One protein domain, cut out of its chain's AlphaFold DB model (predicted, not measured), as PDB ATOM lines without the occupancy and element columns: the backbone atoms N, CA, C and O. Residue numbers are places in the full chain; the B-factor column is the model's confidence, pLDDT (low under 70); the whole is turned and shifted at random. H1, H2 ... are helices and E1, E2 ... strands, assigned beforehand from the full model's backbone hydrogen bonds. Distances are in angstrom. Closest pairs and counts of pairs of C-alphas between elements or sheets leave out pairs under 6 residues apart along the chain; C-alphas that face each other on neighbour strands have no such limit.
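What this domain is: This is residues 20 to 115 of the 321 residues of an uncharacterized protein of Nitrospirillum iridis (UniProt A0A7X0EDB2). A helical hairpin, H2 and H3, packs with two small strand hairpins, E1 with E2 and E3 with E4, to make one larger part; a second pair of antiparallel helices, H1 and H4, stands at the other end of the longest axis. H3 packs on E1 and H2 on E4, while E2 lies nearest the middle of the whole, and the stretches before H2 and after H3 run between the two ends. The printed part has 96 residues, with four named strands followed by four named helices, in the order E1 E2 E3 E4 H1 H2 H3 H4; each sheet has two antiparallel strands, and the class is mixed, helices and strands. The whole is compact, with a radius of gyration of the C-alphas of 12.6 A, and rounded, with spans of 34 by 27 by 22 A.

How they stand to each other: E1, residues 20 to 22, and E2, residues 25 to 28, form a hairpin of antiparallel neighbour strands at 169 degrees; N 20 and O 27 are within hydrogen-bond range at 2.8 A, and N 27 and O 20 at 2.9 A. Residues 27 to 28 of E2 also pair antiparallel with residues 31 to 32, a stretch after E2 that is too short to bear a name. E3, residues 34 to 37, and E4, residues 40 to 43, form a second antiparallel hairpin at 142 degrees, with N 35 and O 42 at 2.9 A and N 40 and O 37 at 3.0 A. The closest C-alphas of E2 and E3 are those of Leu 26 and Leu 34, 6.0 A apart. H1, residues 46 to 56, and H4, residues 99 to 114, touch, opposite ways at a shallow tilt of 32 degrees; their closest C-alphas are those of Ala 56 and Ala 101, 4.6 A apart. H2, residues 66 to 78, and H3, residues 82 to 90, touch as a helical hairpin, opposite ways at a shallow tilt of 12 degrees, with the C-alphas of Ile 73 and Ala 85 closest at 4.7 A. H2 and E4 have 13 pairs of C-alphas within 8 A, the closest being Phe 41 and Ala 74 at 5.1 A. H3 and E1 have 5 such pairs, the closest being Cys 21 and Met 86 at 5.7 A. H1 and H2 are close but not clearly touching, with the C-alphas of Ala 46 and Leu 67 closest at 6.9 A; at 72 degrees they are only just about perpendicular. H2 and H4 are apart, as are H1 and H3. In H1, H2, H3 and H4 every O i to N i+4 pair is within hydrogen-bond range.

Where its parts are: E1 begins at C-alpha 20, (57.325, -19.192, 90.410), and ends at Thr 22. E2 runs from Gly 25 to Leu 28, E3 from Leu 34 to Gly 37 and E4 from Gly 40 to Ala 43. H1 runs from Ala 46 to Ala 56 and is 15.4 A long from first to last C-alpha. H2 begins at C-alpha 66, (51.027, -7.406, 96.887), and is 18.3 A long; H3, from Leu 82 to Val 90, is 12.5 A long. H4, the longest helix, measures 22.7 A and ends at C-alpha 114, (34.904, -18.200, 82.115).

The domain as a whole: The two C-alphas farthest apart are those of Arg 79 and Asp 100, 34.9 A. The printed part, residues 20 to 115, has no cut. The links H1 to H2, with 9 residues, and H3 to H4, with 8, are short; the others are tight. The mean pLDDT of the printed part is 91.9, and residue 115 is under 70.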
ATOM      1  N   SER A  20      56.343 -19.064  91.484       97.06
ATOM      2  CA  SER A  20      57.325 -19.192  90.410       97.06
ATOM      3  C   SER A  20      57.462 -17.873  89.656       97.06
ATOM      4  O   SER A  20      56.488 -17.154  89.434       97.06
ATOM      5  N   CYS A  21      58.694 -17.530  89.288       97.88
ATOM      6  CA  CYS A  21      59.003 -16.351  88.486       97.88
ATOM      7  C   CYS A  21      60.037 -16.736  87.431       97.88
ATOM      8  O   CYS A  21      61.171 -17.100  87.763       97.88
ATOM      9  N   THR A  22      59.622 -16.696  86.168       97.38
ATOM     10  CA  THR A  22      60.425 -17.059  84.994       97.38
ATOM     11  C   THR A  22      60.245 -16.002  83.900       97.38
ATOM     12  O   THR A  22      59.516 -15.026  84.082       97.38
ATOM     13  N   ALA A  23      60.888 -16.190  82.744       96.69
ATOM     14  CA  ALA A  23      60.673 -15.323  81.582       96.69
ATOM     15  C   ALA A  23      59.211 -15.330  81.080       96.69
ATOM     16  O   ALA A  23      58.779 -14.372  80.444       96.69
ATOM     17  N   GLU A  24      58.436 -16.371  81.410       95.62
ATOM     18  CA  GLU A  24      57.018 -16.480  81.040       95.62
ATOM     19  C   GLU A  24      56.070 -15.749  81.995       95.62
ATOM     20  O   GLU A  24      54.879 -15.635  81.707       95.62
ATOM     21  N   GLY A  25      56.577 -15.217  83.110       97.06
ATOM     22  CA  GLY A  25      55.797 -14.411  84.038       97.06
ATOM     23  C   GLY A  25      55.940 -14.834  85.494       97.06
ATOM     24  O   GLY A  25      56.917 -15.463  85.907       97.06
ATOM     25  N   LEU A  26      54.940 -14.448  86.285       97.81
ATOM     26  CA  LEU A  26      54.820 -14.781  87.701       97.81
ATOM     27  C   LEU A  26      53.555 -15.614  87.918       97.81
ATOM     28  O   LEU A  26      52.459 -15.175  87.555       97.81
ATOM     29  N   ALA A  27      53.699 -16.771  88.554       97.19
ATOM     30  CA  ALA A  27      52.591 -17.660  88.877       97.19
ATOM     31  C   ALA A  27      52.680 -18.176  90.318       97.19
ATOM     32  O   ALA A  27      53.756 -18.233  90.905       97.19
ATOM     33  N   LEU A  28      51.542 -18.556  90.895       96.75
ATOM     34  CA  LEU A  28      51.441 -19.227  92.190       96.75
ATOM     35  C   LEU A  28      50.806 -20.597  91.964       96.75
ATOM     36  O   LEU A  28      49.687 -20.666  91.462       96.75
ATOM     37  N   ALA A  29      51.528 -21.675  92.282       94.50
ATOM     38  CA  ALA A  29      51.107 -23.050  91.993       94.50
ATOM     39  C   ALA A  29      50.636 -23.247  90.532       94.50
ATOM     40  O   ALA A  29      49.608 -23.862  90.263       94.50
ATOM     41  N   GLY A  30      51.363 -22.650  89.582       93.25
ATOM     42  CA  GLY A  30      51.034 -22.689  88.151       93.25
ATOM     43  C   GLY A  30      49.953 -21.701  87.692       93.25
ATOM     44  O   GLY A  30      49.813 -21.488  86.491       93.25
ATOM     45  N   VAL A  31      49.236 -21.035  88.604       95.94
ATOM     46  CA  VAL A  31      48.211 -20.041  88.256       95.94
ATOM     47  C   VAL A  31      48.836 -18.655  88.057       95.94
ATOM     48  O   VAL A  31      49.461 -18.135  88.987       95.94
ATOM     49  N   PRO A  32      48.671 -18.015  86.885       96.62
ATOM     50  CA  PRO A  32      49.304 -16.735  86.592       96.62
ATOM     51  C   PRO A  32      48.721 -15.590  87.434       96.62
ATOM     52  O   PRO A  32      47.507 -15.358  87.476       96.62
ATOM     53  N   LEU A  33      49.617 -14.834  88.073       96.94
ATOM     54  CA  LEU A  33      49.296 -13.612  88.823       96.94
ATOM     55  C   LEU A  33      49.478 -12.335  87.985       96.94
ATOM     56  O   LEU A  33      49.014 -11.263  88.374       96.94
ATOM     57  N   LEU A  34      50.146 -12.449  86.837       97.69
ATOM     58  CA  LEU A  34      50.292 -11.393  85.837       97.69
ATOM     59  C   LEU A  34      49.567 -11.800  84.555       97.69
ATOM     60  O   LEU A  34      49.530 -12.980  84.212       97.69
ATOM     61  N   ALA A  35      49.034 -10.820  83.838       95.50
ATOM     62  CA  ALA A  35      48.509 -10.997  82.491       95.50
ATOM     63  C   ALA A  35      49.551 -10.531  81.461       95.50
ATOM     64  O   ALA A  35      50.334  -9.615  81.722       95.50
ATOM     65  N   LYS A  36      49.572 -11.169  80.286       94.50
ATOM     66  CA  LYS A  36      50.460 -10.826  79.164       94.50
ATOM     67  C   LYS A  36      49.611 -10.214  78.050       94.50
ATOM     68  O   LYS A  36      48.715 -10.872  77.535       94.50
ATOM     69  N   GLY A  37      49.864  -8.951  77.720       92.88
ATOM     70  CA  GLY A  37      49.196  -8.221  76.640       92.88
ATOM     71  C   GLY A  37      50.184  -7.746  75.574       92.88
ATOM     72  O   GLY A  37      51.375  -8.053  75.640       92.88
ATOM     73  N   ALA A  38      49.709  -6.948  74.613       90.62
ATOM     74  CA  ALA A  38      50.544  -6.409  73.531       90.62
ATOM     75  C   ALA A  38      51.738  -5.571  74.040       90.62
ATOM     76  O   ALA A  38      52.800  -5.574  73.427       90.62
ATOM     77  N   GLY A  39      51.582  -4.897  75.187       92.81
ATOM     78  CA  GLY A  39      52.638  -4.122  75.855       92.81
ATOM     79  C   GLY A  39      53.498  -4.915  76.851       92.81
ATOM     80  O   GLY A  39      54.197  -4.306  77.656       92.81
ATOM     81  N   GLY A  40      53.420  -6.248  76.845       97.00
ATOM     82  CA  GLY A  40      54.107  -7.117  77.802       97.00
ATOM     83  C   GLY A  40      53.255  -7.476  79.023       97.00
ATOM     84  O   GLY A  40      52.023  -7.526  78.971       97.00
ATOM     85  N   PHE A  41      53.922  -7.778  80.133       98.06
ATOM     86  CA  PHE A  41      53.297  -8.149  81.394       98.06
ATOM     87  C   PHE A  41      52.667  -6.946  82.094       98.06
ATOM     88  O   PHE A  41      53.255  -5.868  82.172       98.06
ATOM     89  N   HIS A  42      51.498  -7.159  82.682       97.56
ATOM     90  CA  HIS A  42      50.854  -6.240  83.612       97.56
ATOM     91  C   HIS A  42      50.241  -7.027  84.773       97.56
ATOM     92  O   HIS A  42      49.966  -8.224  84.663       97.56
ATOM     93  N   ALA A  43      50.065  -6.370  85.919       96.06
ATOM     94  CA  ALA A  43      49.340  -6.980  87.025       96.06
ATOM     95  C   ALA A  43      47.889  -7.243  86.601       96.06
ATOM     96  O   ALA A  43      47.280  -6.402  85.937       96.06
ATOM     97  N   ARG A  44      47.338  -8.394  87.001       95.19
ATOM     98  CA  ARG A  44      45.890  -8.628  86.913       95.19
ATOM     99  C   ARG A  44      45.139  -7.585  87.739       95.19
ATOM    100  O   ARG A  44      45.726  -6.934  88.609       95.19
ATOM    101  N   SER A  45      43.842  -7.432  87.481       93.62
ATOM    102  CA  SER A  45      43.035  -6.466  88.224       93.62
ATOM    103  C   SER A  45      43.058  -6.770  89.728       93.62
ATOM    104  O   SER A  45      43.188  -7.922  90.157       93.62
ATOM    105  N   ALA A  46      42.914  -5.730  90.554       91.69
ATOM    106  CA  ALA A  46      42.915  -5.877  92.009       91.69
ATOM    107  C   ALA A  46      41.857  -6.882  92.495       91.69
ATOM    108  O   ALA A  46      42.133  -7.687  93.385       91.69
ATOM    109  N   ALA A  47      40.674  -6.866  91.871       90.06
ATOM    110  CA  ALA A  47      39.573  -7.768  92.184       90.06
ATOM    111  C   ALA A  47      39.927  -9.235  91.892       90.06
ATOM    112  O   ALA A  47      39.707 -10.097  92.740       90.06
ATOM    113  N   GLU A  48      40.529  -9.526  90.738       93.75
ATOM    114  CA  GLU A  48      40.946 -10.889  90.392       93.75
ATOM    115  C   GLU A  48      42.028 -11.409  91.337       93.75
ATOM    116  O   GLU A  48      41.905 -12.510  91.871       93.75
ATOM    117  N   VAL A  49      43.073 -10.611  91.584       94.25
ATOM    118  CA  VAL A  49      44.163 -10.997  92.493       94.25
ATOM    119  C   VAL A  49      43.619 -11.257  93.899       94.25
ATOM    120  O   VAL A  49      43.996 -12.247  94.524       94.25
ATOM    121  N   ALA A  50      42.695 -10.422  94.382       91.81
ATOM    122  CA  ALA A  50      42.049 -10.625  95.674       91.81
ATOM    123  C   ALA A  50      41.262 -11.944  95.722       91.81
ATOM    124  O   ALA A  50      41.426 -12.714  96.667       91.81
ATOM    125  N   VAL A  51      40.460 -12.249  94.694       91.69
ATOM    126  CA  VAL A  51      39.705 -13.511  94.604       91.69
ATOM    127  C   VAL A  51      40.641 -14.720  94.639       91.69
ATOM    128  O   VAL A  51      40.410 -15.650  95.414       91.69
ATOM    129  N   LEU A  52      41.711 -14.698  93.844       94.50
ATOM    130  CA  LEU A  52      42.689 -15.784  93.771       94.50
ATOM    131  C   LEU A  52      43.359 -16.031  95.124       94.50
ATOM    132  O   LEU A  52      43.338 -17.151  95.638       94.50
ATOM    133  N   LEU A  53      43.911 -14.981  95.735       94.62
ATOM    134  CA  LEU A  53      44.652 -15.107  96.990       94.62
ATOM    135  C   LEU A  53      43.737 -15.476  98.160       94.62
ATOM    136  O   LEU A  53      44.104 -16.325  98.970       94.62
ATOM    137  N   LYS A  54      42.516 -14.931  98.205       91.75
ATOM    138  CA  LYS A  54      41.518 -15.294  99.217       91.75
ATOM    139  C   LYS A  54      41.148 -16.777  99.144       91.75
ATOM    140  O   LYS A  54      40.951 -17.413 100.178       91.75
ATOM    141  N   ARG A  55      41.063 -17.346  97.936       91.19
ATOM    142  CA  ARG A  55      40.774 -18.777  97.728       91.19
ATOM    143  C   ARG A  55      41.967 -19.667  98.066       91.19
ATOM    144  O   ARG A  55      41.766 -20.700  98.704       91.19
ATOM    145  N   ALA A  56      43.179 -19.253  97.701       92.25
ATOM    146  CA  ALA A  56      44.399 -19.978  98.044       92.25
ATOM    147  C   ALA A  56      44.571 -20.079  99.571       92.25
ATOM    148  O   ALA A  56      44.660 -21.177 100.118       92.25
ATOM    149  N   TYR A  57      44.499 -18.950 100.279       90.88
ATOM    150  CA  TYR A  57      44.817 -18.859 101.709       90.88
ATOM    151  C   TYR A  57      43.589 -18.887 102.635       90.88
ATOM    152  O   TYR A  57      43.600 -18.272 103.700       90.88
ATOM    153  N   ALA A  58      42.527 -19.595 102.234       82.69
ATOM    154  CA  ALA A  58      41.339 -19.870 103.052       82.69
ATOM    155  C   ALA A  58      40.716 -18.629 103.732       82.69
ATOM    156  O   ALA A  58      40.294 -18.675 104.885       82.69
ATOM    157  N   GLY A  59      40.641 -17.507 103.015       71.69
ATOM    158  CA  GLY A  59      40.034 -16.276 103.523       71.69
ATOM    159  C   GLY A  59      40.994 -15.313 104.219       71.69
ATOM    160  O   GLY A  59      40.557 -14.224 104.580       71.69
ATOM    161  N   ALA A  60      42.276 -15.663 104.383       74.50
ATOM    162  CA  ALA A  60      43.271 -14.717 104.873       74.50
ATOM    163  C   ALA A  60      43.403 -13.543 103.894       74.50
ATOM    164  O   ALA A  60      43.613 -13.742 102.694       74.50
ATOM    165  N   GLU A  61      43.276 -12.321 104.413       72.00
ATOM    166  CA  GLU A  61      43.391 -11.127 103.586       72.00
ATOM    167  C   GLU A  61      44.839 -10.983 103.083       72.00
ATOM    168  O   GLU A  61      45.785 -10.997 103.882       72.00
ATOM    169  N   PRO A  62      45.044 -10.884 101.759       72.56
ATOM    170  CA  PRO A  62      46.368 -10.711 101.191       72.56
ATOM    171  C   PRO A  62      47.013  -9.409 101.680       72.56
ATOM    172  O   PRO A  62      46.356  -8.388 101.868       72.56
ATOM    173  N   ASN A  63      48.335  -9.432 101.859       80.88
ATOM    174  CA  ASN A  63      49.094  -8.247 102.251       80.88
ATOM    175  C   ASN A  63      48.856  -7.102 101.245       80.88
ATOM    176  O   ASN A  63      49.044  -7.283 100.041       80.88
ATOM    177  N   ALA A  64      48.514  -5.908 101.743       83.88
ATOM    178  CA  ALA A  64      48.290  -4.709 100.932       83.88
ATOM    179  C   ALA A  64      49.467  -4.370  99.988       83.88
ATOM    180  O   ALA A  64      49.279  -3.742  98.947       83.88
ATOM    181  N   ALA A  65      50.683  -4.827 100.305       90.00
ATOM    182  CA  ALA A  65      51.869  -4.646  99.473       90.00
ATOM    183  C   ALA A  65      51.895  -5.499  98.185       90.00
ATOM    184  O   ALA A  65      52.761  -5.275  97.334       90.00
ATOM    185  N   ILE A  66      50.977  -6.459  98.009       94.38
ATOM    186  CA  ILE A  66      51.027  -7.406  96.887       94.38
ATOM    187  C   ILE A  66      50.802  -6.715  95.542       94.38
ATOM    188  O   ILE A  66      51.613  -6.897  94.639       94.38
ATOM    189  N   LEU A  67      49.769  -5.881  95.393       94.94
ATOM    190  CA  LEU A  67      49.456  -5.243  94.103       94.94
ATOM    191  C   LEU A  67      50.567  -4.294  93.603       94.94
ATOM    192  O   LEU A  67      50.994  -4.428  92.448       94.94
ATOM    193  N   PRO A  68      51.128  -3.394  94.441       96.94
ATOM    194  CA  PRO A  68      52.312  -2.628  94.053       96.94
ATOM    195  C   PRO A  68      53.515  -3.523  93.723       96.94
ATOM    196  O   PRO A  68      54.301  -3.204  92.829       96.94
ATOM    197  N   GLY A  69      53.667  -4.647  94.431       97.69
ATOM    198  CA  GLY A  69      54.696  -5.648  94.160       97.69
ATOM    199  C   GLY A  69      54.550  -6.275  92.773       97.69
ATOM    200  O   GLY A  69      55.509  -6.254  92.003       97.69
ATOM    201  N   LEU A  70      53.348  -6.742  92.416       97.88
ATOM    202  CA  LEU A  70      53.031  -7.309  91.099       97.88
ATOM    203  C   LEU A  70      53.334  -6.323  89.968       97.88
ATOM    204  O   LEU A  70      53.965  -6.694  88.981       97.88
ATOM    205  N   THR A  71      52.979  -5.049  90.145       98.00
ATOM    206  CA  THR A  71      53.274  -3.992  89.163       98.00
ATOM    207  C   THR A  71      54.783  -3.820  88.951       98.00
ATOM    208  O   THR A  71      55.259  -3.739  87.818       98.00
ATOM    209  N   LYS A  72      55.570  -3.818  90.036       98.44
ATOM    210  CA  LYS A  72      57.038  -3.710  89.962       98.44
ATOM    211  C   LYS A  72      57.687  -4.950  89.336       98.44
ATOM    212  O   LYS A  72      58.692  -4.806  88.642       98.44
ATOM    213  N   ILE A  73      57.135  -6.141  89.576       98.50
ATOM    214  CA  ILE A  73      57.592  -7.398  88.960       98.50
ATOM    215  C   ILE A  73      57.322  -7.364  87.454       98.50
ATOM    216  O   ILE A  73      58.244  -7.590  86.676       98.50
ATOM    217  N   ALA A  74      56.106  -6.997  87.040       98.50
ATOM    218  CA  ALA A  74      55.743  -6.853  85.631       98.50
ATOM    219  C   ALA A  74      56.670  -5.866  84.898       98.50
ATOM    220  O   ALA A  74      57.209  -6.187  83.843       98.50
ATOM    221  N   ALA A  75      56.950  -4.707  85.503       98.44
ATOM    222  CA  ALA A  75      57.876  -3.729  84.935       98.44
ATOM    223  C   ALA A  75      59.315  -4.261  84.791       98.44
ATOM    224  O   ALA A  75      59.999  -3.900  83.837       98.44
ATOM    225  N   ALA A  76      59.796  -5.088  85.728       98.62
ATOM    226  CA  ALA A  76      61.113  -5.719  85.625       98.62
ATOM    227  C   ALA A  76      61.152  -6.766  84.498       98.62
ATOM    228  O   ALA A  76      62.061  -6.727  83.672       98.62
ATOM    229  N   LEU A  77      60.125  -7.620  84.404       98.44
ATOM    230  CA  LEU A  77      59.987  -8.602  83.322       98.44
ATOM    231  C   LEU A  77      59.936  -7.930  81.942       98.44
ATOM    232  O   LEU A  77      60.624  -8.369  81.027       98.44
ATOM    233  N   ASN A  78      59.206  -6.818  81.804       98.31
ATOM    234  CA  ASN A  78      59.115  -6.070  80.543       98.31
ATOM    235  C   ASN A  78      60.441  -5.441  80.102       98.31
ATOM    236  O   ASN A  78      60.630  -5.187  78.918       98.31
ATOM    237  N   ARG A  79      61.371  -5.197  81.034       98.31
ATOM    238  CA  ARG A  79      62.737  -4.746  80.718       98.31
ATOM    239  C   ARG A  79      63.716  -5.901  80.477       98.31
ATOM    240  O   ARG A  79      64.897  -5.643  80.283       98.31
ATOM    241  N   GLY A  80      63.261  -7.156  80.538       97.62
ATOM    242  CA  GLY A  80      64.128  -8.337  80.476       97.62
ATOM    243  C   GLY A  80      64.971  -8.563  81.738       97.62
ATOM    244  O   GLY A  80      65.884  -9.383  81.732       97.62
ATOM    245  N   ASP A  81      64.675  -7.862  82.836       98.50
ATOM    246  CA  ASP A  81      65.426  -7.932  84.092       98.50
ATOM    247  C   ASP A  81      64.850  -9.023  85.008       98.50
ATOM    248  O   ASP A  81      64.192  -8.767  86.026       98.50
ATOM    249  N   LEU A  82      65.058 -10.278  84.596       98.12
ATOM    250  CA  LEU A  82      64.580 -11.457  85.320       98.12
ATOM    251  C   LEU A  82      65.116 -11.532  86.767       98.12
ATOM    252  O   LEU A  82      64.314 -11.808  87.663       98.12
ATOM    253  N   PRO A  83      66.401 -11.240  87.064       98.44
ATOM    254  CA  PRO A  83      66.890 -11.243  88.442       98.44
ATOM    255  C   PRO A  83      66.134 -10.268  89.354       98.44
ATOM    256  O   PRO A  83      65.738 -10.645  90.460       98.44
ATOM    257  N   GLN A  84      65.855  -9.037  88.899       98.50
ATOM    258  CA  GLN A  84      65.037  -8.099  89.678       98.50
ATOM    259  C   GLN A  84      63.597  -8.581  89.847       98.50
ATOM    260  O   GLN A  84      63.026  -8.406  90.927       98.50
ATOM    261  N   ALA A  85      63.001  -9.187  88.817       98.50
ATOM    262  CA  ALA A  85      61.665  -9.766  88.917       98.50
ATOM    263  C   ALA A  85      61.612 -10.868  89.990       98.50
ATOM    264  O   ALA A  85      60.744 -10.832  90.864       98.50
ATOM    265  N   MET A  86      62.591 -11.778  89.995       98.00
ATOM    266  CA  MET A  86      62.705 -12.872  90.962       98.00
ATOM    267  C   MET A  86      62.897 -12.374  92.402       98.00
ATOM    268  O   MET A  86      62.198 -12.831  93.308       98.00
ATOM    269  N   ILE A  87      63.789 -11.402  92.628       97.62
ATOM    270  CA  ILE A  87      64.000 -10.804  93.959       97.62
ATOM    271  C   ILE A  87      62.696 -10.176  94.470       97.62
ATOM    272  O   ILE A  87      62.273 -10.420  95.602       97.62
ATOM    273  N   ARG A  88      62.009  -9.400  93.624       98.00
ATOM    274  CA  ARG A  88      60.734  -8.757  93.979       98.00
ATOM    275  C   ARG A  88      59.622  -9.769  94.246       98.00
ATOM    276  O   ARG A  88      58.823  -9.540  95.150       98.00
ATOM    277  N   ALA A  89      59.593 -10.877  93.511       97.19
ATOM    278  CA  ALA A  89      58.650 -11.967  93.726       97.19
ATOM    279  C   ALA A  89      58.808 -12.589  95.123       97.19
ATOM    280  O   ALA A  89      57.822 -12.712  95.847       97.19
ATOM    281  N   VAL A  90      60.039 -12.868  95.573       96.06
ATOM    282  CA  VAL A  90      60.297 -13.344  96.949       96.06
ATOM    283  C   VAL A  90      59.786 -12.346  97.998       96.06
ATOM    284  O   VAL A  90      59.218 -12.738  99.021       96.06
ATOM    285  N   HIS A  91      59.918 -11.044  97.730       95.81
ATOM    286  CA  HIS A  91      59.429  -9.991  98.622       95.81
ATOM    287  C   HIS A  91      57.900  -9.862  98.696       95.81
ATOM    288  O   HIS A  91      57.420  -9.179  99.603       95.81
ATOM    289  N   LEU A  92      57.128 -10.550  97.842       95.00
ATOM    290  CA  LEU A  92      55.675 -10.669  98.029       95.00
ATOM    291  C   LEU A  92      55.314 -11.473  99.283       95.00
ATOM    292  O   LEU A  92      54.212 -11.317  99.803       95.00
ATOM    293  N   ARG A  93      56.242 -12.307  99.782       93.88
ATOM    294  CA  ARG A  93      56.065 -13.128 100.989       93.88
ATOM    295  C   ARG A  93      54.815 -14.015 100.939       93.88
ATOM    296  O   ARG A  93      54.113 -14.187 101.933       93.88
ATOM    297  N   LEU A  94      54.556 -14.586  99.769       92.50
ATOM    298  CA  LEU A  94      53.542 -15.616  99.581       92.50
ATOM    299  C   LEU A  94      54.138 -16.963  99.993       92.50
ATOM    300  O   LEU A  94      55.219 -17.327  99.530       92.50
ATOM    301  N   SER A  95      53.486 -17.665 100.920       91.94
ATOM    302  CA  SER A  95      53.926 -19.000 101.334       91.94
ATOM    303  C   SER A  95      53.548 -20.042 100.287       91.94
ATOM    304  O   SER A  95      52.544 -19.871  99.589       91.94
ATOM    305  N   ASP A  96      54.322 -21.128 100.231       91.69
ATOM    306  CA  ASP A  96      53.955 -22.325  99.471       91.69
ATOM    307  C   ASP A  96      52.542 -22.779  99.884       91.69
ATOM    308  O   ASP A  96      52.149 -22.659 101.053       91.69
ATOM    309  N   LEU A  97      51.765 -23.238  98.905       91.75
ATOM    310  CA  LEU A  97      50.426 -23.765  99.117       91.75
ATOM    311  C   LEU A  97      50.498 -25.250  99.469       91.75
ATOM    312  O   LEU A  97      51.373 -25.973  98.989       91.75
ATOM    313  N   ASP A  98      49.547 -25.717 100.274       84.81
ATOM    314  CA  ASP A  98      49.192 -27.130 100.231       84.81
ATOM    315  C   ASP A  98      48.422 -27.435  98.935       84.81
ATOM    316  O   ASP A  98      48.035 -26.548  98.163       84.81
ATOM    317  N   TRP A  99      48.246 -28.720  98.657       77.19
ATOM    318  CA  TRP A  99      47.661 -29.163  97.401       77.19
ATOM    319  C   TRP A  99      46.188 -28.735  97.256       77.19
ATOM    320  O   TRP A  99      45.760 -28.323  96.180       77.19
ATOM    321  N   ASP A 100      45.427 -28.742  98.352       73.81
ATOM    322  CA  ASP A 100      44.022 -28.321  98.380       73.81
ATOM    323  C   ASP A 100      43.881 -26.806  98.109       73.81
ATOM    324  O   ASP A 100      43.055 -26.366  97.304       73.81
ATOM    325  N   ALA A 101      44.766 -25.985  98.678       86.00
ATOM    326  CA  ALA A 101      44.888 -24.561  98.382       86.00
ATOM    327  C   ALA A 101      45.238 -24.283  96.915       86.00
ATOM    328  O   ALA A 101      44.648 -23.382  96.311       86.00
ATOM    329  N   ALA A 102      46.152 -25.061  96.329       88.75
ATOM    330  CA  ALA A 102      46.489 -24.957  94.912       88.75
ATOM    331  C   ALA A 102      45.287 -25.292  94.013       88.75
ATOM    332  O   ALA A 102      45.011 -24.566  93.058       88.75
ATOM    333  N   VAL A 103      44.504 -26.317  94.357       79.12
ATOM    334  CA  VAL A 103      43.277 -26.663  93.626       79.12
ATOM    335  C   VAL A 103      42.205 -25.584  93.744       79.12
ATOM    336  O   VAL A 103      41.594 -25.207  92.739       79.12
ATOM    337  N   ARG A 104      41.982 -25.024  94.941       87.44
ATOM    338  CA  ARG A 104      41.067 -23.880  95.108       87.44
ATOM    339  C   ARG A 104      41.492 -22.687  94.257       87.44
ATOM    340  O   ARG A 104      40.632 -22.025  93.674       87.44
ATOM    341  N   LEU A 105      42.795 -22.417  94.193       94.00
ATOM    342  CA  LEU A 105      43.366 -21.348  93.381       94.00
ATOM    343  C   LEU A 105      43.145 -21.600  91.879       94.00
ATOM    344  O   LEU A 105      42.679 -20.698  91.184       94.00
ATOM    345  N   ALA A 106      43.405 -22.818  91.395       88.44
ATOM    346  CA  ALA A 106      43.184 -23.205  90.001       88.44
ATOM    347  C   ALA A 106      41.714 -23.038  89.585       88.44
ATOM    348  O   ALA A 106      41.424 -22.342  88.614       88.44
ATOM    349  N   ARG A 107      40.764 -23.538  90.384       81.69
ATOM    350  CA  ARG A 107      39.326 -23.358  90.104       81.69
ATOM    351  C   ARG A 107      38.891 -21.903  90.118       81.69
ATOM    352  O   ARG A 107      38.042 -21.501  89.329       81.69
ATOM    353  N   ALA A 108      39.432 -21.110  91.042       90.12
ATOM    354  CA  ALA A 108      39.155 -19.682  91.078       90.12
ATOM    355  C   ALA A 108      39.625 -19.010  89.781       90.12
ATOM    356  O   ALA A 108      38.891 -18.200  89.222       90.12
ATOM    357  N   ASN A 109      40.795 -19.395  89.271       93.94
ATOM    358  CA  ASN A 109      41.295 -18.916  87.992       93.94
ATOM    359  C   ASN A 109      40.422 -19.351  86.810       93.94
ATOM    360  O   ASN A 109      40.081 -18.507  85.988       93.94
ATOM    361  N   ASP A 110      40.014 -20.619  86.748       84.94
ATOM    362  CA  ASP A 110      39.138 -21.120  85.680       84.94
ATOM    363  C   ASP A 110      37.786 -20.409  85.681       84.94
ATOM    364  O   ASP A 110      37.250 -20.063  84.630       84.94
ATOM    365  N   ASN A 111      37.240 -20.135  86.866       80.69
ATOM    366  CA  ASN A 111      36.021 -19.348  86.996       80.69
ATOM    367  C   ASN A 111      36.233 -17.908  86.516       80.69
ATOM    368  O   ASN A 111      35.380 -17.389  85.809       80.69
ATOM    369  N   LEU A 112      37.366 -17.274  86.828       87.12
ATOM    370  CA  LEU A 112      37.681 -15.944  86.295       87.12
ATOM    371  C   LEU A 112      37.856 -15.957  84.768       87.12
ATOM    372  O   LEU A 112      37.435 -15.021  84.107       87.12
ATOM    373  N   ALA A 113      38.419 -17.022  84.191       81.88
ATOM    374  CA  ALA A 113      38.575 -17.144  82.742       81.88
ATOM    375  C   ALA A 113      37.237 -17.354  82.010       81.88
ATOM    376  O   ALA A 113      37.076 -16.899  80.880       81.88
ATOM    377  N   LYS A 114      36.266 -18.019  82.652       74.50
ATOM    378  CA  LYS A 114      34.904 -18.200  82.115       74.50
ATOM    379  C   LYS A 114      34.101 -16.900  82.061       74.50
ATOM    380  O   LYS A 114      33.154 -16.816  81.286       74.50
ATOM    381  N   TYR A 115      34.446 -15.922  82.895       65.19
ATOM    382  CA  TYR A 115      33.621 -14.751  83.152       65.19
ATOM    383  C   TYR A 115      34.419 -13.477  82.898       65.19
ATOM    384  O   TYR A 115      35.203 -13.055  83.746       65.19
TER     385      TYR A 115